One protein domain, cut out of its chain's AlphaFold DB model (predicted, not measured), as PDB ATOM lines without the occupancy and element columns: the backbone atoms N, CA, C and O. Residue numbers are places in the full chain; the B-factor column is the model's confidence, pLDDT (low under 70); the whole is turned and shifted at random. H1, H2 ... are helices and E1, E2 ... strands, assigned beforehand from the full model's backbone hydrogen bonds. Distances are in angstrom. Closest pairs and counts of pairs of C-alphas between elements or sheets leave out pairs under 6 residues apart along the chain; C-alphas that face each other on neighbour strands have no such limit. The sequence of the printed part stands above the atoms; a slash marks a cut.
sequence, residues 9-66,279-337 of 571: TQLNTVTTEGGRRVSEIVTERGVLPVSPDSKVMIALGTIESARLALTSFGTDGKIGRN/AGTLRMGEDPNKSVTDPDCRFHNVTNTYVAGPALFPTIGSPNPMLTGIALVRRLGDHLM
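What this domain is: This is residues 9 to 66 and 279 to 337 of the 571 residues of the protein "GMC oxidoreductase" of Nitrosospira multiformis (UniProt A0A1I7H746). A three-stranded antiparallel sheet, E1 E2 E3, makes a wall at one end of the domain, and next to it a short parallel strand pair, E4 and E5, lies in the middle between two helices, H1 on one side and H2 on the other. H1 reaches from this pair to the E1 side of the wall, much of the remainder is loop, and the loop before H2 reaches far out at the end away from the wall. The 117 printed residues hold five named strands and two named helices in the order E1 E2 E3 E4 H1 E5 H2, a mixed class with under half of the residues in named elements. The whole is compact, with a radius of gyration of the C-alphas of 13.7 A, and spans 40 by 32 by 31 A.

Where its parts are: E1, residues 9 to 16, begins at C-alpha 9 (38.397, 16.619, -16.843) and is 22.9 A long. E2, residues 19 to 27, is 23.7 A long, and E3 takes residues 30 to 33. E4 is residues 40 to 42. H1, residues 47 to 57, runs 15.3 A from C-alpha 47 (49.334, 19.868, -9.149). After the cut come E5, residues 305 to 307, and H2, residues 322 to 336, which is 21.1 A long and ends at C-alpha 336 (39.146, 0.294, 2.628).

How they stand to each other: E1, E2 and E3 form a meander, each strand the antiparallel neighbour of the one before. In the hairpin of E1 and E2, N 12 and O 24 are 2.9 A apart, within hydrogen-bond range. In the hairpin of E2 and E3, N 25 and O 32 are 2.8 A apart, also within that range. H1 is on this sheet at a height of 5.8 A, beside the strands and over none of them; its closest C-alpha pair with E1 is Leu 11 and Ser 56, 5.0 A. E4 and E5 are parallel, 28 degrees between directions, with N 306 and O 40 within hydrogen-bond range at 2.8 A. The closest C-alphas of E2 and E5 are those of Val 22 and Thr 305, 6.9 A. The closest of E4 and H1 are those of Ile 42 and Ser 49, 6.0 A. H2 is not on the sheet E1 E2 E3, and H1 and H2 are apart. In H1 and H2 every O i to N i+4 pair is within hydrogen-bond range.

The domain as a whole: The two C-alphas farthest apart, those of Glu 17 and Ser 318, are 41.8 A apart. Residues 67 to 278 are not printed, and C-alphas 66 and 279 are 7.9 A apart across the cut. The link from E5 to H2, 14 residues, is long. Mean pLDDT of the printed part is 92.5; residues 18 and 37 are under 70.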
ATOM      1  N   THR A   9      38.497  15.151 -16.856       94.81
ATOM      2  CA  THR A   9      38.397  16.619 -16.843       94.81
ATOM      3  C   THR A   9      37.626  17.146 -15.636       94.81
ATOM      4  O   THR A   9      37.907  18.250 -15.167       94.81
ATOM      5  N   GLN A  10      36.661  16.376 -15.120       95.88
ATOM      6  CA  GLN A  10      35.788  16.797 -14.022       95.88
ATOM      7  C   GLN A  10      35.138  15.597 -13.313       95.88
ATOM      8  O   GLN A  10      34.912  14.547 -13.912       95.88
ATOM      9  N   LEU A  11      34.798  15.763 -12.036       97.75
ATOM     10  CA  LEU A  11      33.973  14.839 -11.258       97.75
ATOM     11  C   LEU A  11      32.656  15.533 -10.893       97.75
ATOM     12  O   LEU A  11      32.658  16.508 -10.141       97.75
ATOM     13  N   ASN A  12      31.528  15.037 -11.403       97.50
ATOM     14  CA  ASN A  12      30.219  15.591 -11.058       97.50
ATOM     15  C   ASN A  12      29.701  14.961  -9.769       97.50
ATOM     16  O   ASN A  12      29.882  13.763  -9.526       97.50
ATOM     17  N   THR A  13      29.027  15.767  -8.950       96.56
ATOM     18  CA  THR A  13      28.519  15.335  -7.646       96.56
ATOM     19  C   THR A  13      27.011  15.477  -7.513       96.56
ATOM     20  O   THR A  13      26.437  16.438  -8.019       96.56
ATOM     21  N   VAL A  14      26.406  14.606  -6.706       94.81
ATOM     22  CA  VAL A  14      25.030  14.737  -6.205       94.81
ATOM     23  C   VAL A  14      25.024  14.922  -4.687       94.81
ATOM     24  O   VAL A  14      25.916  14.433  -3.988       94.81
ATOM     25  N   THR A  15      24.018  15.627  -4.170       92.75
ATOM     26  CA  THR A  15      23.805  15.795  -2.726       92.75
ATOM     27  C   THR A  15      23.164  14.542  -2.133       92.75
ATOM     28  O   THR A  15      22.240  13.971  -2.706       92.75
ATOM     29  N   THR A  16      23.650  14.129  -0.970       82.44
ATOM     30  CA  THR A  16      23.183  12.991  -0.171       82.44
ATOM     31  C   THR A  16      23.015  13.426   1.286       82.44
ATOM     32  O   THR A  16      23.497  14.491   1.672       82.44
ATOM     33  N   GLU A  17      22.368  12.602   2.112       72.19
ATOM     34  CA  GLU A  17      22.122  12.895   3.534       72.19
ATOM     35  C   GLU A  17      23.419  13.143   4.338       72.19
ATOM     36  O   GLU A  17      23.416  13.904   5.300       72.19
ATOM     37  N   GLY A  18      24.554  12.583   3.893       69.88
ATOM     38  CA  GLY A  18      25.873  12.735   4.523       69.88
ATOM     39  C   GLY A  18      26.848  13.698   3.829       69.88
ATOM     40  O   GLY A  18      28.030  13.684   4.164       69.88
ATOM     41  N   GLY A  19      26.409  14.488   2.841       84.12
ATOM     42  CA  GLY A  19      27.264  15.411   2.077       84.12
ATOM     43  C   GLY A  19      27.146  15.225   0.564       84.12
ATOM     44  O   GLY A  19      26.112  14.786   0.064       84.12
ATOM     45  N   ARG A  20      28.190  15.552  -0.202       92.88
ATOM     46  CA  ARG A  20      28.215  15.294  -1.654       92.88
ATOM     47  C   ARG A  20      28.821  13.922  -1.937       92.88
ATOM     48  O   ARG A  20      29.732  13.508  -1.229       92.88
ATOM     49  N   ARG A  21      28.388  13.241  -2.994       94.00
ATOM     50  CA  ARG A  21      29.116  12.088  -3.560       94.00
ATOM     51  C   ARG A  21      29.395  12.338  -5.031       94.00
ATOM     52  O   ARG A  21      28.555  12.930  -5.705       94.00
ATOM     53  N   VAL A  22      30.514  11.839  -5.540       97.38
ATOM     54  CA  VAL A  22      30.754  11.771  -6.985       97.38
ATOM     55  C   VAL A  22      29.824  10.725  -7.589       97.38
ATOM     56  O   VAL A  22      29.830   9.569  -7.158       97.38
ATOM     57  N   SER A  23      29.024  11.148  -8.563       95.25
ATOM     58  CA  SER A  23      28.091  10.310  -9.321       95.25
ATOM     59  C   SER A  23      28.538  10.084 -10.756       95.25
ATOM     60  O   SER A  23      28.041   9.156 -11.384       95.25
ATOM     61  N   GLU A  24      29.448  10.907 -11.284       97.88
ATOM     62  CA  GLU A  24      29.949  10.770 -12.650       97.88
ATOM     63  C   GLU A  24      31.416  11.206 -12.749       97.88
ATOM     64  O   GLU A  24      31.823  12.201 -12.143       97.88
ATOM     65  N   ILE A  25      32.196  10.481 -13.550       97.69
ATOM     66  CA  ILE A  25      33.550  10.856 -13.965       97.69
ATOM     67  C   ILE A  25      33.454  11.356 -15.406       97.69
ATOM     68  O   ILE A  25      33.116  10.594 -16.314       97.69
ATOM     69  N   VAL A  26      33.734  12.638 -15.616       97.38
ATOM     70  CA  VAL A  26      33.731  13.267 -16.938       97.38
ATOM     71  C   VAL A  26      35.116  13.116 -17.552       97.38
ATOM     72  O   VAL A  26      36.124  13.477 -16.941       97.38
ATOM     73  N   THR A  27      35.157  12.585 -18.768       96.12
ATOM     74  CA  THR A  27      36.383  12.414 -19.553       96.12
ATOM     75  C   THR A  27      36.215  13.050 -20.928       96.12
ATOM     76  O   THR A  27      35.095  13.314 -21.373       96.12
ATOM     77  N   GLU A  28      37.312  13.250 -21.647       93.81
ATOM     78  CA  GLU A  28      37.301  13.646 -23.060       93.81
ATOM     79  C   GLU A  28      36.628  12.606 -23.977       93.81
ATOM     80  O   GLU A  28      36.240  12.926 -25.100       93.81
ATOM     81  N   ARG A  29      36.467  11.363 -23.504       93.94
ATOM     82  CA  ARG A  29      35.850  10.249 -24.248       93.94
ATOM     83  C   ARG A  29      34.388   9.998 -23.877       93.94
ATOM     84  O   ARG A  29      33.773   9.094 -24.439       93.94
ATOM     85  N   GLY A  30      33.831  10.778 -22.953       94.12
ATOM     86  CA  GLY A  30      32.455  10.649 -22.481       94.12
ATOM     87  C   GLY A  30      32.340  10.624 -20.960       94.12
ATOM     88  O   GLY A  30      33.321  10.769 -20.228       94.12
ATOM     89  N   VAL A  31      31.110  10.452 -20.482       96.12
ATOM     90  CA  VAL A  31      30.781  10.446 -19.055       96.12
ATOM     91  C   VAL A  31      30.644   9.009 -18.565       96.12
ATOM     92  O   VAL A  31      29.944   8.204 -19.177       96.12
ATOM     93  N   LEU A  32      31.305   8.695 -17.454       93.75
ATOM     94  CA  LEU A  32      31.220   7.401 -16.786       93.75
ATOM     95  C   LEU A  32      30.361   7.537 -15.521       93.75
ATOM     96  O   LEU A  32      30.765   8.263 -14.608       93.75
ATOM     97  N   PRO A  33      29.208   6.855 -15.422       90.81
ATOM     98  CA  PRO A  33      28.416   6.860 -14.200       90.81
ATOM     99  C   PRO A  33      29.147   6.123 -13.068       90.81
ATOM    100  O   PRO A  33      29.834   5.124 -13.283       90.81
ATOM    101  N   VAL A  34      28.978   6.612 -11.842       84.06
ATOM    102  CA  VAL A  34      29.582   6.077 -10.617       84.06
ATOM    103  C   VAL A  34      28.474   5.581  -9.690       84.06
ATOM    104  O   VAL A  34      27.658   6.368  -9.191       84.06
ATOM    105  N   SER A  35      28.473   4.270  -9.430       77.44
ATOM    106  CA  SER A  35      27.563   3.631  -8.467       77.44
ATOM    107  C   SER A  35      27.667   4.284  -7.079       77.44
ATOM    108  O   SER A  35      28.755   4.760  -6.733       77.44
ATOM    109  N   PRO A  36      26.591   4.339  -6.269       72.62
ATOM    110  CA  PRO A  36      26.649   4.815  -4.883       72.62
ATOM    111  C   PRO A  36      27.788   4.213  -4.043       72.62
ATOM    112  O   PRO A  36      28.401   4.931  -3.247       72.62
ATOM    113  N   ASP A  37      28.149   2.956  -4.286       66.12
ATOM    114  CA  ASP A  37      29.179   2.246  -3.511       66.12
ATOM    115  C   ASP A  37      30.604   2.505  -3.959       66.12
ATOM    116  O   ASP A  37      31.551   2.331  -3.180       66.12
ATOM    117  N   SER A  38      30.767   2.924  -5.211       79.12
ATOM    118  CA  SER A  38      32.073   3.087  -5.823       79.12
ATOM    119  C   SER A  38      32.851   4.187  -5.115       79.12
ATOM    120  O   SER A  38      32.355   5.295  -4.883       79.12
ATOM    121  N   LYS A  39      34.106   3.877  -4.783       88.06
ATOM    122  CA  LYS A  39      35.062   4.858  -4.268       88.06
ATOM    123  C   LYS A  39      35.860   5.431  -5.431       88.06
ATOM    124  O   LYS A  39      36.301   4.694  -6.310       88.06
ATOM    125  N   VAL A  40      36.039   6.745  -5.433       95.88
ATOM    126  CA  VAL A  40      36.787   7.487  -6.450       95.88
ATOM    127  C   VAL A  40      38.121   7.912  -5.850       95.88
ATOM    128  O   VAL A  40      38.157   8.511  -4.780       95.88
ATOM    129  N   MET A  41      39.219   7.592  -6.532       96.94
ATOM    130  CA  MET A  41      40.584   7.894  -6.092       96.94
ATOM    131  C   MET A  41      41.207   8.938  -7.018       96.94
ATOM    132  O   MET A  41      41.363   8.680  -8.210       96.94
ATOM    133  N   ILE A  42      41.598  10.094  -6.484       97.88
ATOM    134  CA  ILE A  42      42.388  11.098  -7.204       97.88
ATOM    135  C   ILE A  42      43.873  10.828  -6.935       97.88
ATOM    136  O   ILE A  42      44.344  10.992  -5.812       97.88
ATOM    137  N   ALA A  43      44.609  10.416  -7.969       96.69
ATOM    138  CA  ALA A  43      46.012   9.996  -7.874       96.69
ATOM    139  C   ALA A  43      46.885  10.619  -8.986       96.69
ATOM    140  O   ALA A  43      47.678   9.933  -9.625       96.69
ATOM    141  N   LEU A  44      46.716  11.919  -9.251       96.00
ATOM    142  CA  LEU A  44      47.312  12.631 -10.395       96.00
ATOM    143  C   LEU A  44      48.587  13.420 -10.024       96.00
ATOM    144  O   LEU A  44      48.943  14.396 -10.678       96.00
ATOM    145  N   GLY A  45      49.261  13.054  -8.929       94.69
ATOM    146  CA  GLY A  45      50.348  13.856  -8.349       94.69
ATOM    147  C   GLY A  45      49.822  15.071  -7.578       94.69
ATOM    148  O   GLY A  45      48.683  15.070  -7.121       94.69
ATOM    149  N   THR A  46      50.636  16.106  -7.384       96.81
ATOM    150  CA  THR A  46      50.266  17.242  -6.512       96.81
ATOM    151  C   THR A  46      49.467  18.322  -7.235       96.81
ATOM    152  O   THR A  46      48.433  18.767  -6.732       96.81
ATOM    153  N   ILE A  47      49.926  18.743  -8.416       96.88
ATOM    154  CA  ILE A  47      49.334  19.868  -9.149       96.88
ATOM    155  C   ILE A  47      48.008  19.459  -9.796       96.88
ATOM    156  O   ILE A  47      46.976  20.063  -9.513       96.88
ATOM    157  N   GLU A  48      48.006  18.386 -10.590       97.06
ATOM    158  CA  GLU A  48      46.807  17.971 -11.328       97.06
ATOM    159  C   GLU A  48      45.712  17.411 -10.410       97.06
ATOM    160  O   GLU A  48      44.530  17.618 -10.680       97.06
ATOM    161  N   SER A  49      46.060  16.797  -9.270       97.56
ATOM    162  CA  SER A  49      45.045  16.404  -8.277       97.56
ATOM    163  C   SER A  49      44.334  17.626  -7.696       97.56
ATOM    164  O   SER A  49      43.112  17.617  -7.549       97.56
ATOM    165  N   ALA A  50      45.081  18.692  -7.392       97.00
ATOM    166  CA  ALA A  50      44.502  19.940  -6.908       97.00
ATOM    167  C   ALA A  50      43.661  20.622  -7.983       97.00
ATOM    168  O   ALA A  50      42.541  21.042  -7.706       97.00
ATOM    169  N   ARG A  51      44.160  20.672  -9.220       96.94
ATOM    170  CA  ARG A  51      43.440  21.208 -10.376       96.94
ATOM    171  C   ARG A  51      42.111  20.487 -10.606       96.94
ATOM    172  O   ARG A  51      41.081  21.149 -10.705       96.94
ATOM    173  N   LEU A  52      42.107  19.152 -10.630       97.44
ATOM    174  CA  LEU A  52      40.883  18.365 -10.791       97.44
ATOM    175  C   LEU A  52      39.907  18.616  -9.634       97.44
ATOM    176  O   LEU A  52      38.713  18.799  -9.871       97.44
ATOM    177  N   ALA A  53      40.401  18.670  -8.394       97.25
ATOM    178  CA  ALA A  53      39.573  18.957  -7.225       97.25
ATOM    179  C   ALA A  53      38.955  20.367  -7.278       97.25
ATOM    180  O   ALA A  53      37.766  20.510  -7.000       97.25
ATOM    181  N   LEU A  54      39.718  21.387  -7.691       96.12
ATOM    182  CA  LEU A  54      39.225  22.759  -7.886       96.12
ATOM    183  C   LEU A  54      38.110  22.810  -8.933       96.12
ATOM    184  O   LEU A  54      37.065  23.411  -8.683       96.12
ATOM    185  N   THR A  55      38.322  22.165 -10.082       95.00
ATOM    186  CA  THR A  55      37.333  22.093 -11.167       95.00
ATOM    187  C   THR A  55      36.063  21.364 -10.731       95.00
ATOM    188  O   THR A  55      34.965  21.769 -11.097       95.00
ATOM    189  N   SER A  56      36.197  20.307  -9.930       96.19
ATOM    190  CA  SER A  56      35.087  19.402  -9.605       96.19
ATOM    191  C   SER A  56      34.278  19.832  -8.384       96.19
ATOM    192  O   SER A  56      33.055  19.716  -8.360       96.19
ATOM    193  N   PHE A  57      34.949  20.306  -7.335       94.12
ATOM    194  CA  PHE A  57      34.338  20.506  -6.017       94.12
ATOM    195  C   PHE A  57      34.244  21.974  -5.603       94.12
ATOM    196  O   PHE A  57      33.560  22.258  -4.610       94.12
ATOM    197  N   GLY A  58      34.865  22.875  -6.374       85.31
ATOM    198  CA  GLY A  58      34.960  24.312  -6.122       85.31
ATOM    199  C   GLY A  58      36.146  24.706  -5.232       85.31
ATOM    200  O   GLY A  58      36.961  23.875  -4.842       85.31
ATOM    201  N   THR A  59      36.245  25.996  -4.893       70.88
ATOM    202  CA  THR A  59      37.275  26.536  -3.989       70.88
ATOM    203  C   THR A  59      36.714  26.677  -2.575       70.88
ATOM    204  O   THR A  59      36.151  27.715  -2.233       70.88
ATOM    205  N   ASP A  60      36.907  25.683  -1.709       73.19
ATOM    206  CA  ASP A  60      36.561  25.807  -0.279       73.19
ATOM    207  C   ASP A  60      37.598  26.622   0.529       73.19
ATOM    208  O   ASP A  60      37.670  26.539   1.756       73.19
ATOM    209  N   GLY A  61      38.435  27.380  -0.187       83.81
ATOM    210  CA  GLY A  61      39.547  28.177   0.319       83.81
ATOM    211  C   GLY A  61      40.839  27.391   0.545       83.81
ATOM    212  O   GLY A  61      41.907  28.005   0.494       83.81
ATOM    213  N   LYS A  62      40.758  26.065   0.734       91.94
ATOM    214  CA  LYS A  62      41.870  25.204   1.177       91.94
ATOM    215  C   LYS A  62      42.476  24.373   0.051       91.94
ATOM    216  O   LYS A  62      43.677  24.114   0.067       91.94
ATOM    217  N   ILE A  63      41.664  23.948  -0.921       95.56
ATOM    218  CA  ILE A  63      42.160  23.203  -2.086       95.56
ATOM    219  C   ILE A  63      43.229  24.031  -2.806       95.56
ATOM    220  O   ILE A  63      43.016  25.199  -3.133       95.56
ATOM    221  N   GLY A  64      44.385  23.411  -3.041       95.38
ATOM    222  CA  GLY A  64      45.530  24.034  -3.689       95.38
ATOM    223  C   GLY A  64      46.412  24.864  -2.755       95.38
ATOM    224  O   GLY A  64      47.469  25.306  -3.193       95.38
ATOM    225  N   ARG A  65      46.039  25.067  -1.485       94.38
ATOM    226  CA  ARG A  65      46.887  25.732  -0.477       94.38
ATOM    227  C   ARG A  65      47.969  24.807   0.044       94.38
ATOM    228  O   ARG A  65      47.884  23.599  -0.136       94.38
ATOM    229  N   ASN A  66      48.944  25.373   0.759       95.19
ATOM    230  CA  ASN A  66      50.064  24.613   1.316       95.19
ATOM    231  C   ASN A  66      50.863  23.879   0.232       95.19
ATOM    232  O   ASN A  66      51.327  22.763   0.450       95.19
ATOM    233  N   ALA A 279      54.259  18.981  -3.035       97.31
ATOM    234  CA  ALA A 279      53.365  18.307  -2.101       97.31
ATOM    235  C   ALA A 279      52.346  19.269  -1.458       97.31
ATOM    236  O   ALA A 279      52.439  20.489  -1.597       97.31
ATOM    237  N   GLY A 280      51.369  18.699  -0.751       96.44
ATOM    238  CA  GLY A 280      50.542  19.389   0.248       96.44
ATOM    239  C   GLY A 280      49.299  20.140  -0.224       96.44
ATOM    240  O   GLY A 280      48.538  20.626   0.615       96.44
ATOM    241  N   THR A 281      49.024  20.170  -1.527       96.44
ATOM    242  CA  THR A 281      47.888  20.901  -2.121       96.44
ATOM    243  C   THR A 281      46.499  20.399  -1.717       96.44
ATOM    244  O   THR A 281      45.515  21.123  -1.861       96.44
ATOM    245  N   LEU A 282      46.396  19.166  -1.221       97.00
ATOM    246  CA  LEU A 282      45.175  18.522  -0.729       97.00
ATOM    247  C   LEU A 282      45.391  17.962   0.689       97.00
ATOM    248  O   LEU A 282      44.895  16.879   1.012       97.00
ATOM    249  N   ARG A 283      46.170  18.680   1.516       96.25
ATOM    250  CA  ARG A 283      46.679  18.184   2.804       96.25
ATOM    251  C   ARG A 283      45.611  17.534   3.690       96.25
ATOM    252  O   ARG A 283      44.487  18.040   3.800       96.25
ATOM    253  N   MET A 284      46.015  16.455   4.352       97.25
ATOM    254  CA  MET A 284      45.201  15.719   5.316       97.25
ATOM    255  C   MET A 284      45.211  16.367   6.705       97.25
ATOM    256  O   MET A 284      46.182  17.020   7.093       97.25
ATOM    257  N   GLY A 285      44.148  16.173   7.477       96.56
ATOM    258  CA  GLY A 285      44.063  16.621   8.865       96.56
ATOM    259  C   GLY A 285      42.716  16.299   9.508       96.56
ATOM    260  O   GLY A 285      41.751  15.962   8.831       96.56
ATOM    261  N   GLU A 286      42.654  16.393  10.834       96.88
ATOM    262  CA  GLU A 286      41.430  16.106  11.598       96.88
ATOM    263  C   GLU A 286      40.385  17.228  11.494       96.88
ATOM    264  O   GLU A 286      39.188  16.965  11.521       96.88
ATOM    265  N   ASP A 287      40.829  18.484  11.367       94.81
ATOM    266  CA  ASP A 287      39.947  19.654  11.322       94.81
ATOM    267  C   ASP A 287      39.538  19.977   9.867       94.81
ATOM    268  O   ASP A 287      40.395  20.410   9.078       94.81
ATOM    269  N   PRO A 288      38.248  19.838   9.492       92.69
ATOM    270  CA  PRO A 288      37.751  20.151   8.146       92.69
ATOM    271  C   PRO A 288      37.861  21.639   7.776       92.69
ATOM    272  O   PRO A 288      37.754  22.008   6.601       92.69
ATOM    273  N   ASN A 289      38.111  22.521   8.749       91.56
ATOM    274  CA  ASN A 289      38.374  23.940   8.500       91.56
ATOM    275  C   ASN A 289      39.847  24.230   8.194       91.56
ATOM    276  O   ASN A 289      40.163  25.337   7.767       91.56
ATOM    277  N   LYS A 290      40.746  23.257   8.391       91.94
ATOM    278  CA  LYS A 290      42.203  23.418   8.221       91.94
ATOM    279  C   LYS A 290      42.836  22.373   7.308       91.94
ATOM    280  O   LYS A 290      44.056  22.369   7.149       91.94
ATOM    281  N   SER A 291      42.052  21.478   6.723       95.12
ATOM    282  CA  SER A 291      42.535  20.419   5.839       95.12
ATOM    283  C   SER A 291      41.506  20.112   4.759       95.12
ATOM    284  O   SER A 291      40.319  20.379   4.932       95.12
ATOM    285  N   VAL A 292      41.965  19.601   3.620       95.88
ATOM    286  CA  VAL A 292      41.081  19.245   2.498       95.88
ATOM    287  C   VAL A 292      40.546  17.827   2.669       95.88
ATOM    288  O   VAL A 292      39.386  17.547   2.356       95.88
ATOM    289  N   THR A 293      41.397  16.944   3.187       97.06
ATOM    290  CA  THR A 293      41.090  15.537   3.416       97.06
ATOM    291  C   THR A 293      41.196  15.178   4.895       97.06
ATOM    292  O   THR A 293      41.917  15.830   5.653       97.06
ATOM    293  N   ASP A 294      40.454  14.156   5.307       96.88
ATOM    294  CA  ASP A 294      40.519  13.569   6.639       96.88
ATOM    295  C   ASP A 294      41.781  12.690   6.797       96.88
ATOM    296  O   ASP A 294      42.518  12.459   5.825       96.88
ATOM    297  N   PRO A 295      42.086  12.195   8.013       96.44
ATOM    298  CA  PRO A 295      43.228  11.316   8.225       96.44
ATOM    299  C   PRO A 295      43.161  10.007   7.437       96.44
ATOM    300  O   PRO A 295      44.194   9.370   7.298       96.44
ATOM    301  N   ASP A 296      42.016   9.610   6.882       95.00
ATOM    302  CA  ASP A 296      41.866   8.442   6.005       95.00
ATOM    303  C   ASP A 296      41.853   8.836   4.523       95.00
ATOM    304  O   ASP A 296      41.363   8.105   3.665       95.00
ATOM    305  N   CYS A 297      42.455   9.987   4.207       97.62
ATOM    306  CA  CYS A 297      42.689  10.484   2.854       97.62
ATOM    307  C   CYS A 297      41.406  10.777   2.061       97.62
ATOM    308  O   CYS A 297      41.475  10.985   0.846       97.62
ATOM    309  N   ARG A 298      40.244  10.811   2.716       96.69
ATOM    310  CA  ARG A 298      38.952  11.114   2.099       96.69
ATOM    311  C   ARG A 298      38.694  12.611   2.142       96.69
ATOM    312  O   ARG A 298      39.017  13.264   3.125       96.69
ATOM    313  N   PHE A 299      38.075  13.182   1.117       96.25
ATOM    314  CA  PHE A 299      37.597  14.565   1.206       96.25
ATOM    315  C   PHE A 299      36.553  14.704   2.321       96.25
ATOM    316  O   PHE A 299      35.592  13.938   2.362       96.25
ATOM    317  N   HIS A 300      36.673  15.739   3.158       93.50
ATOM    318  CA  HIS A 300      35.713  15.987   4.248       93.50
ATOM    319  C   HIS A 300      34.269  16.141   3.743       93.50
ATOM    320  O   HIS A 300      33.333  15.615   4.336       93.50
ATOM    321  N   ASN A 301      34.094  16.824   2.607       88.31
ATOM    322  CA  ASN A 301      32.780  17.179   2.057       88.31
ATOM    323  C   ASN A 301      32.334  16.297   0.873       88.31
ATOM    324  O   ASN A 301      31.311  16.609   0.249       88.31
ATOM    325  N   VAL A 302      33.100  15.252   0.519       94.38
ATOM    326  CA  VAL A 302      32.780  14.336  -0.593       94.38
ATOM    327  C   VAL A 302      32.954  12.880  -0.151       94.38
ATOM    328  O   VAL A 302      34.061  12.352  -0.081       94.38
ATOM    329  N   THR A 303      31.840  12.212   0.136       91.12
ATOM    330  CA  THR A 303      31.781  10.998   0.968       91.12
ATOM    331  C   THR A 303      32.401   9.749   0.347       91.12
ATOM    332  O   THR A 303      32.743   8.821   1.082       91.12
ATOM    333  N   ASN A 304      32.561   9.709  -0.978       92.31
ATOM    334  CA  ASN A 304      33.137   8.580  -1.708       92.31
ATOM    335  C   ASN A 304      34.441   8.918  -2.447       92.31
ATOM    336  O   ASN A 304      34.883   8.102  -3.252       92.31
ATOM    337  N   THR A 305      35.044  10.091  -2.216       96.75
ATOM    338  CA  THR A 305      36.255  10.515  -2.936       96.75
ATOM    339  C   THR A 305      37.457  10.625  -2.012       96.75
ATOM    340  O   THR A 305      37.386  11.243  -0.952       96.75
ATOM    341  N   TYR A 306      38.574  10.060  -2.451       98.00
ATOM    342  CA  TYR A 306      39.831   9.969  -1.724       98.00
ATOM    343  C   TYR A 306      40.983  10.480  -2.587       98.00
ATOM    344  O   TYR A 306      40.869  10.566  -3.812       98.00
ATOM    345  N   VAL A 307      42.103  10.803  -1.952       97.88
ATOM    346  CA  VAL A 307      43.331  11.254  -2.615       97.88
ATOM    347  C   VAL A 307      44.450  10.257  -2.339       97.88
ATOM    348  O   VAL A 307      44.515   9.656  -1.271       97.88
ATOM    349  N   ALA A 308      45.354  10.100  -3.299       96.00
ATOM    350  CA  ALA A 308      46.566   9.311  -3.174       96.00
ATOM    351  C   ALA A 308      47.779  10.125  -3.643       96.00
ATOM    352  O   ALA A 308      47.769  10.715  -4.724       96.00
ATOM    353  N   GLY A 309      48.847  10.123  -2.842       94.62
ATOM    354  CA  GLY A 309      50.132  10.731  -3.196       94.62
ATOM    355  C   GLY A 309      50.496  11.995  -2.401       94.62
ATOM    356  O   GLY A 309      49.847  12.316  -1.403       94.62
ATOM    357  N   PRO A 310      51.559  12.711  -2.822       96.31
ATOM    358  CA  PRO A 310      52.157  13.815  -2.062       96.31
ATOM    359  C   PRO A 310      51.232  15.018  -1.847       96.31
ATOM    360  O   PRO A 310      51.447  15.797  -0.921       96.31
ATOM    361  N   ALA A 311      50.148  15.144  -2.621       97.19
ATOM    362  CA  ALA A 311      49.110  16.148  -2.395       97.19
ATOM    363  C   ALA A 311      48.561  16.120  -0.953       97.19
ATOM    364  O   ALA A 311      48.198  17.163  -0.419       97.19
ATOM    365  N   LEU A 312      48.544  14.952  -0.302       97.69
ATOM    366  CA  LEU A 312      48.042  14.764   1.062       97.69
ATOM    367  C   LEU A 312      48.940  15.350   2.159       97.69
ATOM    368  O   LEU A 312      48.511  15.425   3.307       97.69
ATOM    369  N   PHE A 313      50.186  15.715   1.863       97.31
ATOM    370  CA  PHE A 313      51.195  15.903   2.905       97.31
ATOM    371  C   PHE A 313      51.020  17.244   3.633       97.31
ATOM    372  O   PHE A 313      51.165  18.297   3.015       97.31
ATOM    373  N   PRO A 314      50.788  17.258   4.957       96.38
ATOM    374  CA  PRO A 314      50.763  18.512   5.710       96.38
ATOM    375  C   PRO A 314      52.157  19.143   5.804       96.38
ATOM    376  O   PRO A 314      52.284  20.361   5.841       96.38
ATOM    377  N   THR A 315      53.196  18.304   5.813       94.94
ATOM    378  CA  THR A 315      54.618  18.675   5.815       94.94
ATOM    379  C   THR A 315      55.376  17.728   4.894       94.94
ATOM    380  O   THR A 315      54.978  16.570   4.754       94.94
ATOM    381  N   ILE A 316      56.447  18.207   4.260       94.31
ATOM    382  CA  ILE A 316      57.204  17.416   3.282       94.31
ATOM    383  C   ILE A 316      58.427  16.709   3.888       94.31
ATOM    384  O   ILE A 316      58.784  15.624   3.432       94.31
ATOM    385  N   GLY A 317      59.015  17.253   4.960       93.12
ATOM    386  CA  GLY A 317      60.312  16.783   5.454       93.12
ATOM    387  C   GLY A 317      61.439  17.142   4.482       93.12
ATOM    388  O   GLY A 317      61.212  17.825   3.492       93.12
ATOM    389  N   SER A 318      62.670  16.695   4.751       92.19
ATOM    390  CA  SER A 318      63.767  16.768   3.770       92.19
ATOM    391  C   SER A 318      63.899  15.524   2.875       92.19
ATOM    392  O   SER A 318      64.308  15.680   1.725       92.19
ATOM    393  N   PRO A 319      63.604  14.282   3.327       91.62
ATOM    394  CA  PRO A 319      63.736  13.096   2.478       91.62
ATOM    395  C   PRO A 319      62.750  13.079   1.306       91.62
ATOM    396  O   PRO A 319      61.657  13.629   1.384       91.62
ATOM    397  N   ASN A 320      63.108  12.390   0.220       91.81
ATOM    398  CA  ASN A 320      62.256  12.261  -0.965       91.81
ATOM    399  C   ASN A 320      60.854  11.698  -0.601       91.81
ATOM    400  O   ASN A 320      60.769  10.672   0.081       91.81
ATOM    401  N   PRO A 321      59.751  12.298  -1.096       92.38
ATOM    402  CA  PRO A 321      58.398  12.066  -0.572       92.38
ATOM    403  C   PRO A 321      57.759  10.728  -0.983       92.38
ATOM    404  O   PRO A 321      56.754  10.315  -0.403       92.38
ATOM    405  N   MET A 322      58.313  10.043  -1.987       90.75
ATOM    406  CA  MET A 322      57.671   8.900  -2.648       90.75
ATOM    407  C   MET A 322      57.305   7.771  -1.670       90.75
ATOM    408  O   MET A 322      56.165   7.304  -1.671       90.75
ATOM    409  N   LEU A 323      58.232   7.370  -0.792       92.00
ATOM    410  CA  LEU A 323      58.004   6.251   0.128       92.00
ATOM    411  C   LEU A 323      56.880   6.550   1.132       92.00
ATOM    412  O   LEU A 323      56.053   5.680   1.402       92.00
ATOM    413  N   THR A 324      56.805   7.788   1.627       94.75
ATOM    414  CA  THR A 324      55.696   8.253   2.474       94.75
ATOM    415  C   THR A 324      54.368   8.187   1.720       94.75
ATOM    416  O   THR A 324      53.364   7.746   2.273       94.75
ATOM    417  N   GLY A 325      54.366   8.558   0.436       93.38
ATOM    418  CA  GLY A 325      53.186   8.479  -0.424       93.38
ATOM    419  C   GLY A 325      52.689   7.042  -0.585       93.38
ATOM    420  O   GLY A 325      51.506   6.782  -0.380       93.38
ATOM    421  N   ILE A 326      53.592   6.096  -0.866       92.75
ATOM    422  CA  ILE A 326      53.256   4.663  -0.941       92.75
ATOM    423  C   ILE A 326      52.722   4.150   0.397       92.75
ATOM    424  O   ILE A 326      51.729   3.423   0.414       92.75
ATOM    425  N   ALA A 327      53.347   4.525   1.516       94.50
ATOM    426  CA  ALA A 327      52.901   4.097   2.837       94.50
ATOM    427  C   ALA A 327      51.466   4.567   3.138       94.50
ATOM    428  O   ALA A 327      50.656   3.779   3.625       94.50
ATOM    429  N   LEU A 328      51.125   5.814   2.790       94.88
ATOM    430  CA  LEU A 328      49.762   6.336   2.936       94.88
ATOM    431  C   LEU A 328      48.757   5.598   2.050       94.88
ATOM    432  O   LEU A 328      47.690   5.235   2.537       94.88
ATOM    433  N   VAL A 329      49.096   5.335   0.786       91.94
ATOM    434  CA  VAL A 329      48.210   4.598  -0.134       91.94
ATOM    435  C   VAL A 329      47.998   3.161   0.333       91.94
ATOM    436  O   VAL A 329      46.881   2.658   0.259       91.94
ATOM    437  N   ARG A 330      49.037   2.507   0.864       90.69
ATOM    438  CA  ARG A 330      48.906   1.172   1.455       90.69
ATOM    439  C   ARG A 330      47.986   1.191   2.673       90.69
ATOM    440  O   ARG A 330      47.056   0.398   2.721       90.69
ATOM    441  N   ARG A 331      48.190   2.134   3.599       92.56
ATOM    442  CA  ARG A 331      47.311   2.312   4.766       92.56
ATOM    443  C   ARG A 331      45.861   2.572   4.350       92.56
ATOM    444  O   ARG A 331      44.951   2.031   4.967       92.56
ATOM    445  N   LEU A 332      45.645   3.373   3.305       91.75
ATOM    446  CA  LEU A 332      44.317   3.604   2.739       91.75
ATOM    447  C   LEU A 332      43.718   2.313   2.164       91.75
ATOM    448  O   LEU A 332      42.554   2.022   2.415       91.75
ATOM    449  N   GLY A 333      44.507   1.527   1.428       86.94
ATOM    450  CA  GLY A 333      44.104   0.206   0.944       86.94
ATOM    451  C   GLY A 333      43.622  -0.696   2.080       86.94
ATOM    452  O   GLY A 333      42.503  -1.195   2.013       86.94
ATOM    453  N   ASP A 334      44.412  -0.803   3.151       84.50
ATOM    454  CA  ASP A 334      44.081  -1.594   4.344       84.50
ATOM    455  C   ASP A 334      42.825  -1.058   5.065       84.50
ATOM    456  O   ASP A 334      42.012  -1.829   5.569       84.50
ATOM    457  N   HIS A 335      42.623   0.264   5.102       84.31
ATOM    458  CA  HIS A 335      41.419   0.880   5.676       84.31
ATOM    459  C   HIS A 335      40.156   0.569   4.855       84.31
ATOM    460  O   HIS A 335      39.069   0.365   5.401       84.31
ATOM    461  N   LEU A 336      40.274   0.551   3.526       80.88
ATOM    462  CA  LEU A 336      39.146   0.294   2.628       80.88
ATOM    463  C   LEU A 336      38.829  -1.195   2.497       80.88
ATOM    464  O   LEU A 336      37.664  -1.549   2.312       80.88
ATOM    465  N   MET A 337      39.847  -2.044   2.608       79.44
ATOM    466  CA  MET A 337      39.747  -3.495   2.579       79.44
ATOM    467  C   MET A 337      40.694  -4.083   3.634       79.44
ATOM    468  O   MET A 337      41.871  -4.302   3.344       79.44
TER     469      MET A 337